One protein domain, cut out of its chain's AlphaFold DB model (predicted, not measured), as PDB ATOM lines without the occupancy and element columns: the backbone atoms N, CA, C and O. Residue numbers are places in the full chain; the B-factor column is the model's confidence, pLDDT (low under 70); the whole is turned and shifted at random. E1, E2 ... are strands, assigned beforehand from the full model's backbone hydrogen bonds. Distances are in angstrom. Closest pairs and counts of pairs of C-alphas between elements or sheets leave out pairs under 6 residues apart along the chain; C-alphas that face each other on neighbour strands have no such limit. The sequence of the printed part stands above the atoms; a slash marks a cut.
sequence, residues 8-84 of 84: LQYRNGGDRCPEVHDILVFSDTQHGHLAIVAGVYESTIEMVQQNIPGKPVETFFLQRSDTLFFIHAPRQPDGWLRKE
ATOM      1  N   LEU A   8       7.229   9.902   1.907       93.75
ATOM      2  CA  LEU A   8       8.087  10.528   0.915       93.75
ATOM      3  C   LEU A   8       8.269   9.605  -0.286       93.75
ATOM      4  O   LEU A   8       8.213   8.389  -0.167       93.75
ATOM      5  N   GLN A   9       8.431  10.217  -1.456       94.38
ATOM      6  CA  GLN A   9       8.597   9.534  -2.735       94.38
ATOM      7  C   GLN A   9       9.977   9.862  -3.276       94.38
ATOM      8  O   GLN A   9      10.284  11.041  -3.468       94.38
ATOM      9  N   TYR A  10      10.750   8.828  -3.573       96.00
ATOM     10  CA  TYR A  10      12.043   8.925  -4.232       96.00
ATOM     11  C   TYR A  10      11.984   8.190  -5.564       96.00
ATOM     12  O   TYR A  10      11.209   7.250  -5.728       96.00
ATOM     13  N   ARG A  11      12.775   8.649  -6.532       97.50
ATOM     14  CA  ARG A  11      12.845   8.050  -7.867       97.50
ATOM     15  C   ARG A  11      14.088   7.187  -7.980       97.50
ATOM     16  O   ARG A  11      15.131   7.545  -7.438       97.50
ATOM     17  N   ASN A  12      13.983   6.108  -8.742       97.94
ATOM     18  CA  ASN A  12      15.152   5.360  -9.169       97.94
ATOM     19  C   ASN A  12      16.025   6.246 -10.079       97.94
ATOM     20  O   ASN A  12      15.503   6.920 -10.969       97.94
ATOM     21  N   GLY A  13      17.331   6.307  -9.818       97.75
ATOM     22  CA  GLY A  13      18.240   7.308 -10.386       97.75
ATOM     23  C   GLY A  13      18.234   8.660  -9.661       97.75
ATOM     24  O   GLY A  13      18.737   9.640 -10.206       97.75
ATOM     25  N   GLY A  14      17.639   8.742  -8.468       97.50
ATOM     26  CA  GLY A  14      17.660   9.927  -7.608       97.50
ATOM     27  C   GLY A  14      18.903  10.013  -6.718       97.50
ATOM     28  O   GLY A  14      19.725   9.102  -6.675       97.50
ATOM     29  N   ASP A  15      19.010  11.106  -5.962       96.62
ATOM     30  CA  ASP A  15      20.124  11.415  -5.050       96.62
ATOM     31  C   ASP A  15      20.001  10.764  -3.661       96.62
ATOM     32  O   ASP A  15      20.797  11.017  -2.754       96.62
ATOM     33  N   ARG A  16      18.979   9.928  -3.472       96.69
ATOM     34  CA  ARG A  16      18.736   9.193  -2.234       96.69
ATOM     35  C   ARG A  16      19.006   7.723  -2.468       96.69
ATOM     36  O   ARG A  16      18.602   7.177  -3.484       96.69
ATOM     37  N   CYS A  17      19.699   7.097  -1.527       96.88
ATOM     38  CA  CYS A  17      19.879   5.653  -1.512       96.88
ATOM     39  C   CYS A  17      18.591   4.999  -0.979       96.88
ATOM     40  O   CYS A  17      17.978   5.574  -0.067       96.88
ATOM     41  N   PRO A  18      18.161   3.834  -1.498       97.56
ATOM     42  CA  PRO A  18      17.154   3.026  -0.818       97.56
ATOM     43  C   PRO A  18      17.618   2.650   0.595       97.56
ATOM     44  O   PRO A  18      18.810   2.503   0.861       97.56
ATOM     45  N   GLU A  19      16.665   2.481   1.499       98.06
ATOM     46  CA  GLU A  19      16.874   2.097   2.892       98.06
ATOM     47  C   GLU A  19      15.980   0.918   3.261       98.06
ATOM     48  O   GLU A  19      14.961   0.646   2.627       98.06
ATOM     49  N   VAL A  20      16.366   0.213   4.322       98.44
ATOM     50  CA  VAL A  20      15.541  -0.843   4.912       98.44
ATOM     51  C   VAL A  20      14.156  -0.276   5.254       98.44
ATOM     52  O   VAL A  20      14.045   0.815   5.812       98.44
ATOM     53  N   HIS A  21      13.114  -1.046   4.936       98.00
ATOM     54  CA  HIS A  21      11.685  -0.708   5.018       98.00
ATOM     55  C   HIS A  21      11.131   0.207   3.922       98.00
ATOM     56  O   HIS A  21       9.923   0.463   3.922       98.00
ATOM     57  N   ASP A  22      11.948   0.656   2.967       97.94
ATOM     58  CA  ASP A  22      11.411   1.327   1.788       97.94
ATOM     59  C   ASP A  22      10.500   0.383   0.998       97.94
ATOM     60  O   ASP A  22      10.786  -0.805   0.825       97.94
ATOM     61  N   ILE A  23       9.397   0.930   0.489       97.75
ATOM     62  CA  ILE A  23       8.476   0.206  -0.386       97.75
ATOM     63  C   ILE A  23       8.854   0.530  -1.828       97.75
ATOM     64  O   ILE A  23       8.607   1.644  -2.288       97.75
ATOM     65  N   LEU A  24       9.428  -0.435  -2.541       97.88
ATOM     66  CA  LEU A  24       9.704  -0.325  -3.970       97.88
ATOM     67  C   LEU A  24       8.404  -0.396  -4.770       97.88
ATOM     68  O   LEU A  24       7.529  -1.210  -4.469       97.88
ATOM     69  N   VAL A  25       8.314   0.420  -5.817       97.75
ATOM     70  CA  VAL A  25       7.168   0.465  -6.733       97.75
ATOM     71  C   VAL A  25       7.632   0.168  -8.150       97.75
ATOM     72  O   VAL A  25       8.615   0.746  -8.609       97.75
ATOM     73  N   PHE A  26       6.917  -0.719  -8.834       97.56
ATOM     74  CA  PHE A  26       7.174  -1.091 -10.223       97.56
ATOM     75  C   PHE A  26       5.919  -0.859 -11.063       97.56
ATOM     76  O   PHE A  26       4.832  -1.260 -10.647       97.56
ATOM     77  N   SER A  27       6.067  -0.300 -12.263       96.88
ATOM     78  CA  SER A  27       4.997  -0.167 -13.261       96.88
ATOM     79  C   SER A  27       5.258  -0.965 -14.546       96.88
ATOM     80  O   SER A  27       4.706  -0.657 -15.598       96.88
ATOM     81  N   ASP A  28       6.124  -1.974 -14.487       94.06
ATOM     82  CA  ASP A  28       6.579  -2.794 -15.621       94.06
ATOM     83  C   ASP A  28       5.586  -3.896 -16.048       94.06
ATOM     84  O   ASP A  28       5.796  -4.564 -17.060       94.06
ATOM     85  N   THR A  29       4.488  -4.083 -15.312       94.12
ATOM     86  CA  THR A  29       3.377  -4.978 -15.676       94.12
ATOM     87  C   THR A  29       2.042  -4.232 -15.644       94.12
ATOM     88  O   THR A  29       1.960  -3.125 -15.118       94.12
ATOM     89  N   GLN A  30       0.966  -4.846 -16.153       95.50
ATOM     90  CA  GLN A  30      -0.367  -4.222 -16.211       95.50
ATOM     91  C   GLN A  30      -0.850  -3.663 -14.857       95.50
ATOM     92  O   GLN A  30      -1.530  -2.641 -14.835       95.50
ATOM     93  N   HIS A  31      -0.526  -4.329 -13.744       95.50
ATOM     94  CA  HIS A  31      -0.947  -3.915 -12.394       95.50
ATOM     95  C   HIS A  31       0.214  -3.347 -11.570       95.50
ATOM     96  O   HIS A  31       0.019  -2.944 -10.425       95.50
ATOM     97  N   GLY A  32       1.414  -3.311 -12.151       96.31
ATOM     98  CA  GLY A  32       2.638  -3.016 -11.429       96.31
ATOM     99  C   GLY A  32       3.000  -4.090 -10.406       96.31
ATOM    100  O   GLY A  32       2.555  -5.237 -10.483       96.31
ATOM    101  N   HIS A  33       3.858  -3.725  -9.458       97.19
ATOM    102  CA  HIS A  33       4.263  -4.581  -8.347       97.19
ATOM    103  C   HIS A  33       4.775  -3.751  -7.168       97.19
ATOM    104  O   HIS A  33       5.152  -2.590  -7.340       97.19
ATOM    105  N   LEU A  34       4.812  -4.358  -5.981       97.19
ATOM    106  CA  LEU A  34       5.381  -3.769  -4.771       97.19
ATOM    107  C   LEU A  34       6.280  -4.778  -4.053       97.19
ATOM    108  O   LEU A  34       5.959  -5.963  -3.973       97.19
ATOM    109  N   ALA A  35       7.373  -4.285  -3.479       97.69
ATOM    110  CA  ALA A  35       8.272  -5.059  -2.627       97.69
ATOM    111  C   ALA A  35       8.792  -4.189  -1.479       97.69
ATOM    112  O   ALA A  35       8.760  -2.964  -1.569       97.69
ATOM    113  N   ILE A  36       9.275  -4.810  -0.406       98.44
ATOM    114  CA  ILE A  36       9.871  -4.108   0.736       98.44
ATOM    115  C   ILE A  36      11.370  -4.383   0.747       98.44
ATOM    116  O   ILE A  36      11.784  -5.534   0.634       98.44
ATOM    117  N   VAL A  37      12.184  -3.346   0.917       98.56
ATOM    118  CA  VAL A  37      13.629  -3.492   1.113       98.56
ATOM    119  C   VAL A  37      13.891  -4.063   2.509       98.56
ATOM    120  O   VAL A  37      13.543  -3.447   3.513       98.56
ATOM    121  N   ALA A  38      14.504  -5.242   2.580       98.56
ATOM    122  CA  ALA A  38      14.870  -5.915   3.828       98.56
ATOM    123  C   ALA A  38      16.351  -5.730   4.193       98.56
ATOM    124  O   ALA A  38      16.699  -5.743   5.371       98.56
ATOM    125  N   GLY A  39      17.208  -5.489   3.200       98.62
ATOM    126  CA  GLY A  39      18.634  -5.244   3.397       98.62
ATOM    127  C   GLY A  39      19.198  -4.333   2.317       98.62
ATOM    128  O   GLY A  39      18.761  -4.379   1.168       98.62
ATOM    129  N   VAL A  40      20.176  -3.508   2.682       98.38
ATOM    130  CA  VAL A  40      20.924  -2.656   1.751       98.38
ATOM    131  C   VAL A  40      22.407  -2.901   1.984       98.38
ATOM    132  O   VAL A  40      22.896  -2.758   3.104       98.38
ATOM    133  N   TYR A  41      23.105  -3.291   0.926       98.06
ATOM    134  CA  TYR A  41      24.526  -3.616   0.924       98.06
ATOM    135  C   TYR A  41      25.261  -2.708  -0.068       98.06
ATOM    136  O   TYR A  41      24.657  -1.861  -0.722       98.06
ATOM    137  N   GLU A  42      26.579  -2.874  -0.189       97.12
ATOM    138  CA  GLU A  42      27.419  -1.998  -1.016       97.12
ATOM    139  C   GLU A  42      26.977  -1.937  -2.488       97.12
ATOM    140  O   GLU A  42      26.961  -0.860  -3.082       97.12
ATOM    141  N   SER A  43      26.605  -3.080  -3.066       97.88
ATOM    142  CA  SER A  43      26.266  -3.212  -4.490       97.88
ATOM    143  C   SER A  43      24.948  -3.939  -4.744       97.88
ATOM    144  O   SER A  43      24.615  -4.255  -5.889       97.88
ATOM    145  N   THR A  44      24.186  -4.228  -3.689       98.56
ATOM    146  CA  THR A  44      22.918  -4.950  -3.782       98.56
ATOM    147  C   THR A  44      21.917  -4.488  -2.734       98.56
ATOM    148  O   THR A  44      22.270  -3.904  -1.711       98.56
ATOM    149  N   ILE A  45      20.651  -4.804  -2.977       98.50
ATOM    150  CA  ILE A  45      19.601  -4.782  -1.965       98.50
ATOM    151  C   ILE A  45      18.956  -6.159  -1.876       98.50
ATOM    152  O   ILE A  45      18.824  -6.860  -2.878       98.50
ATOM    153  N   GLU A  46      18.527  -6.532  -0.681       98.44
ATOM    154  CA  GLU A  46      17.613  -7.647  -0.475       98.44
ATOM    155  C   GLU A  46      16.194  -7.098  -0.368       98.44
ATOM    156  O   GLU A  46      15.945  -6.134   0.359       98.44
ATOM    157  N   MET A  47      15.257  -7.717  -1.081       97.12
ATOM    158  CA  MET A  47      13.842  -7.396  -0.986       97.12
ATOM    159  C   MET A  47      13.015  -8.595  -0.565       97.12
ATOM    160  O   MET A  47      13.337  -9.737  -0.892       97.12
ATOM    161  N   VAL A  48      11.895  -8.298   0.083       98.19
ATOM    162  CA  VAL A  48      10.842  -9.254   0.411       98.19
ATOM    163  C   VAL A  48       9.545  -8.881  -0.304       98.19
ATOM    164  O   VAL A  48       9.157  -7.713  -0.368       98.19
ATOM    165  N   GLN A  49       8.878  -9.877  -0.878       97.50
ATOM    166  CA  GLN A  49       7.729  -9.707  -1.765       97.50
ATOM    167  C   GLN A  49       6.787 -10.918  -1.724       97.50
ATOM    168  O   GLN A  49       7.167 -12.031  -1.363       97.50
ATOM    169  N   GLN A  50       5.532 -10.690  -2.107       96.69
ATOM    170  CA  GLN A  50       4.497 -11.716  -2.268       96.69
ATOM    171  C   GLN A  50       3.801 -11.548  -3.626       96.69
ATOM    172  O   GLN A  50       3.992 -10.535  -4.289       96.69
ATOM    173  N   ASN A  51       2.982 -12.524  -4.032       95.50
ATOM    174  CA  ASN A  51       2.291 -12.539  -5.332       95.50
ATOM    175  C   ASN A  51       3.244 -12.512  -6.545       95.50
ATOM    176  O   ASN A  51       2.998 -11.841  -7.543       95.50
ATOM    177  N   ILE A  52       4.347 -13.254  -6.445       92.44
ATOM    178  CA  ILE A  52       5.336 -13.414  -7.512       92.44
ATOM    179  C   ILE A  52       5.552 -14.893  -7.826       92.44
ATOM    180  O   ILE A  52       5.381 -15.738  -6.942       92.44
ATOM    181  N   PRO A  53       5.948 -15.231  -9.062       87.81
ATOM    182  CA  PRO A  53       6.602 -16.503  -9.322       87.81
ATOM    183  C   PRO A  53       8.015 -16.481  -8.720       87.81
ATOM    184  O   PRO A  53       8.714 -15.475  -8.804       87.81
ATOM    185  N   GLY A  54       8.467 -17.594  -8.145       89.00
ATOM    186  CA  GLY A  54       9.824 -17.704  -7.600       89.00
ATOM    187  C   GLY A  54       9.892 -17.521  -6.085       89.00
ATOM    188  O   GLY A  54       9.103 -18.116  -5.352       89.00
ATOM    189  N   LYS A  55      10.903 -16.784  -5.606       94.19
ATOM    190  CA  LYS A  55      11.249 -16.713  -4.180       94.19
ATOM    191  C   LYS A  55      10.707 -15.432  -3.530       94.19
ATOM    192  O   LYS A  55      10.918 -14.357  -4.081       94.19
ATOM    193  N   PRO A  56      10.096 -15.517  -2.332       96.50
ATOM    194  CA  PRO A  56       9.640 -14.339  -1.590       96.50
ATOM    195  C   PRO A  56      10.759 -13.363  -1.219       96.50
ATOM    196  O   PRO A  56      10.475 -12.203  -0.958       96.50
ATOM    197  N   VAL A  57      12.006 -13.838  -1.176       97.88
ATOM    198  CA  VAL A  57      13.205 -13.035  -0.926       97.88
ATOM    199  C   VAL A  57      14.076 -13.062  -2.174       97.88
ATOM    200  O   VAL A  57      14.352 -14.144  -2.703       97.88
ATOM    201  N   GLU A  58      14.504 -11.895  -2.644       96.50
ATOM    202  CA  GLU A  58      15.321 -11.762  -3.849       96.50
ATOM    203  C   GLU A  58      16.330 -10.618  -3.719       96.50
ATOM    204  O   GLU A  58      16.080  -9.622  -3.039       96.50
ATOM    205  N   THR A  59      17.482 -10.763  -4.374       97.94
ATOM    206  CA  THR A  59      18.546  -9.756  -4.382       97.94
ATOM    207  C   THR A  59      18.550  -9.008  -5.706       97.94
ATOM    208  O   THR A  59      18.531  -9.629  -6.767       97.94
ATOM    209  N   PHE A  60      18.586  -7.681  -5.639       97.75
ATOM    210  CA  PHE A  60      18.706  -6.798  -6.799       97.75
ATOM    211  C   PHE A  60      20.031  -6.050  -6.727       97.75
ATOM    212  O   PHE A  60      20.560  -5.833  -5.635       97.75
ATOM    213  N   PHE A  61      20.567  -5.630  -7.868       98.50
ATOM    214  CA  PHE A  61      21.774  -4.812  -7.879       98.50
ATOM    215  C   PHE A  61      21.459  -3.361  -7.521       98.50
ATOM    216  O   PHE A  61      20.442  -2.797  -7.929       98.50
ATOM    217  N   LEU A  62      22.378  -2.770  -6.767       98.56
ATOM    218  CA  LEU A  62      22.411  -1.363  -6.420       98.56
ATOM    219  C   LEU A  62      23.682  -0.764  -7.016       98.56
ATOM    220  O   LEU A  62      24.792  -1.094  -6.607       98.56
ATOM    221  N   GLN A  63      23.516   0.137  -7.972       98.31
ATOM    222  CA  GLN A  63      24.612   0.886  -8.560       98.31
ATOM    223  C   GLN A  63      24.585   2.323  -8.050       98.31
ATOM    224  O   GLN A  63      23.555   2.997  -8.091       98.31
ATOM    225  N   ARG A  64      25.751   2.818  -7.636       96.88
ATOM    226  CA  ARG A  64      25.978   4.241  -7.384       96.88
ATOM    227  C   ARG A  64      26.739   4.849  -8.560       96.88
ATOM    228  O   ARG A  64      27.822   4.374  -8.894       96.88
ATOM    229  N   SER A  65      26.190   5.899  -9.165       95.81
ATOM    230  CA  SER A  65      26.847   6.712 -10.194       95.81
ATOM    231  C   SER A  65      26.901   8.154  -9.709       95.81
ATOM    232  O   SER A  65      25.867   8.812  -9.631       95.81
ATOM    233  N   ASP A  66      28.092   8.633  -9.357       94.75
ATOM    234  CA  ASP A  66      28.296   9.914  -8.672       94.75
ATOM    235  C   ASP A  66      27.417  10.031  -7.414       94.75
ATOM    236  O   ASP A  66      27.619   9.307  -6.435       94.75
ATOM    237  N   THR A  67      26.426  10.922  -7.441       95.38
ATOM    238  CA  THR A  67      25.459  11.135  -6.358       95.38
ATOM    239  C   THR A  67      24.160  10.356  -6.545       95.38
ATOM    240  O   THR A  67      23.289  10.448  -5.687       95.38
ATOM    241  N   LEU A  68      23.993   9.639  -7.659       97.94
ATOM    242  CA  LEU A  68      22.745   8.983  -8.040       97.94
ATOM    243  C   LEU A  68      22.765   7.488  -7.716       97.94
ATOM    244  O   LEU A  68      23.788   6.816  -7.876       97.94
ATOM    245  N   PHE A  69      21.611   6.965  -7.311       98.25
ATOM    246  CA  PHE A  69      21.426   5.562  -6.948       98.25
ATOM    247  C   PHE A  69      20.440   4.871  -7.881       98.25
ATOM    248  O   PHE A  69      19.332   5.360  -8.100       98.25
ATOM    249  N   PHE A  70      20.837   3.706  -8.386       98.38
ATOM    250  CA  PHE A  70      20.057   2.904  -9.315       98.38
ATOM    251  C   PHE A  70      19.841   1.499  -8.762       98.38
ATOM    252  O   PHE A  70      20.805   0.782  -8.514       98.38
ATOM    253  N   ILE A  71      18.582   1.085  -8.625       98.12
ATOM    254  CA  ILE A  71      18.220  -0.324  -8.441       98.12
ATOM    255  C   ILE A  71      17.939  -0.914  -9.820       98.12
ATOM    256  O   ILE A  71      17.121  -0.375 -10.571       98.12
ATOM    257  N   HIS A  72      18.584  -2.026 -10.145       95.81
ATOM    258  CA  HIS A  72      18.406  -2.722 -11.416       95.81
ATOM    259  C   HIS A  72      18.596  -4.230 -11.252       95.81
ATOM    260  O   HIS A  72      19.182  -4.662 -10.271       95.81
ATOM    261  N   ALA A  73      18.136  -4.986 -12.256       94.06
ATOM    262  CA  ALA A  73      18.206  -6.444 -12.427       94.06
ATOM    263  C   ALA A  73      17.873  -7.303 -11.172       94.06
ATOM    264  O   ALA A  73      18.524  -7.186 -10.139       94.06
ATOM    265  N   PRO A  74      16.922  -8.248 -11.256       92.88
ATOM    266  CA  PRO A  74      16.229  -8.709 -12.460       92.88
ATOM    267  C   PRO A  74      15.168  -7.737 -12.985       92.88
ATOM    268  O   PRO A  74      14.771  -7.851 -14.141       92.88
ATOM    269  N   ARG A  75      14.729  -6.764 -12.180       94.00
ATOM    270  CA  ARG A  75      13.734  -5.755 -12.574       94.00
ATOM    271  C   ARG A  75      14.168  -4.361 -12.134       94.00
ATOM    272  O   ARG A  75      15.073  -4.215 -11.314       94.00
ATOM    273  N   GLN A  76      13.526  -3.339 -12.687       97.31
ATOM    274  CA  GLN A  76      13.816  -1.943 -12.377       97.31
ATOM    275  C   GLN A  76      12.578  -1.290 -11.747       97.31
ATOM    276  O   GLN A  76      11.554  -1.202 -12.423       97.31
ATOM    277  N   PRO A  77      12.630  -0.856 -10.473       97.94
ATOM    278  CA  PRO A  77      11.543  -0.083  -9.886       97.94
ATOM    279  C   PRO A  77      11.545   1.343 -10.446       97.94
ATOM    280  O   PRO A  77      12.597   1.879 -10.805       97.94
ATOM    281  N   ASP A  78      10.386   1.992 -10.440       98.00
ATOM    282  CA  ASP A  78      10.263   3.422 -10.749       98.00
ATOM    283  C   ASP A  78      10.849   4.285  -9.622       98.00
ATOM    284  O   ASP A  78      11.315   5.410  -9.826       98.00
ATOM    285  N   GLY A  79      10.829   3.746  -8.404       97.88
ATOM    286  CA  GLY A  79      11.279   4.418  -7.199       97.88
ATOM    287  C   GLY A  79      10.794   3.717  -5.940       97.88
ATOM    288  O   GLY A  79      10.436   2.536  -5.967       97.88
ATOM    289  N   TRP A  80      10.780   4.453  -4.834       97.62
ATOM    290  CA  TRP A  80      10.370   3.917  -3.543       97.62
ATOM    291  C   TRP A  80       9.709   4.944  -2.630       97.62
ATOM    292  O   TRP A  80       9.859   6.160  -2.790       97.62
ATOM    293  N   LEU A  81       8.939   4.419  -1.679       96.38
ATOM    294  CA  LEU A  81       8.247   5.175  -0.647       96.38
ATOM    295  C   LEU A  81       8.905   4.955   0.709       96.38
ATOM    296  O   LEU A  81       9.127   3.808   1.093       96.38
ATOM    297  N   ARG A  82       9.110   6.041   1.456       95.88
ATOM    298  CA  ARG A  82       9.680   6.013   2.808       95.88
ATOM    299  C   ARG A  82       8.775   6.704   3.803       95.88
ATOM    300  O   ARG A  82       8.241   7.776   3.509       95.88
ATOM    301  N   LYS A  83       8.638   6.108   4.982       90.69
ATOM    302  CA  LYS A  83       8.023   6.754   6.139       90.69
ATOM    303  C   LYS A  83       9.082   7.564   6.886       90.69
ATOM    304  O   LYS A  83      10.140   7.020   7.185       90.69
ATOM    305  N   GLU A  84       8.774   8.826   7.171       76.75
ATOM    306  CA  GLU A  84       9.540   9.656   8.117       76.75
ATOM    307  C   GLU A  84       9.084   9.431   9.565       76.75
ATOM    308  O   GLU A  84       7.874   9.157   9.781       76.75
TER     309      GLU A  84
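This is residues 8 to 84 of the 84 residues of the protein "Peptidase C51 domain-containing protein" of Methylococcus sp (UniProt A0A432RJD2). One sheet of seven strands is curled like part of a barrel and folded back on itself, so that a leaf of E1, E7, E2 and E3 faces a smaller leaf of E5 and E6, with E4 as the hinge between them. The barrel is not closed, for the edge strands E1 and E6 stay apart; the E4 to E5 and E5 to E6 turns lie toward opposite ends of the longest axis. The printed part has 77 residues, no named helix and seven strands, E1 to E7 in chain order, and is all strand; across the sheet the order is E1, E7, E2, E3, E4, E5, E6, with antiparallel neighbours throughout. It is compact, with a radius of gyration of the C-alphas of 11.5 A, and spans 34 by 23 by 22 A.

E1, residues 8 to 11, begins with C-alpha 8 at (8.087, 10.528, 0.915) and is 10.3 A long. E2, residues 23 to 26, measures 10.0 A. E3, residues 33 to 40, measures 19.6 A, and E4, residues 44 to 48, 13.5 A. E5, residues 57 to 65, is the longest strand by residues; it runs 25.7 A from C-alpha 57 at (13.205, -13.035, -0.926). E6, residues 68 to 72, measures 12.9 A. E7, residues 79 to 83, measures 13.9 A and ends with C-alpha 83 at (8.023, 6.754, 6.139).

E1 is an edge strand and antiparallel to E7 at 161 degrees, with N 8 and O 82 at 2.8 A. E7 is antiparallel to E2 at 156 degrees, with N 81 and O 23 at 2.9 A. E2 and E3 form a hairpin, with N 24 and O 35 at 2.8 A. The meander E2 E3 E4 E5 E6, each strand the antiparallel neighbour of the one before, goes on through the hairpin E3 and E4, with N 38 and O 46 at 2.8 A. E3 is staggered: it pairs with E2 over residues 33 to 36 and with E4 over residues 36 to 40. E4 and E5 form a hairpin, with N 45 and O 60 at 2.9 A. E5 is staggered too, pairing with E4 over residues 57 to 61 and with E6 over residues 61 to 65. In the hairpin E5 and E6, N 63 and O 70 are 2.8 A apart. In this folded sheet, one sheet bent back into two leaves, 12 pairs of C-alphas are within 11 A across the leaves.

The C-alphas farthest apart, those of Asn 51 and Asp 66, are 34.5 A apart. The sheet is strongly twisted, with C-alphas up to 8.8 A off its best plane. The link from E1 to E2, 11 residues, is long. The printed part has no cut, and it ends at residue 84, the chain's last. Its mean pLDDT is 96.4, and no printed residue is under 70.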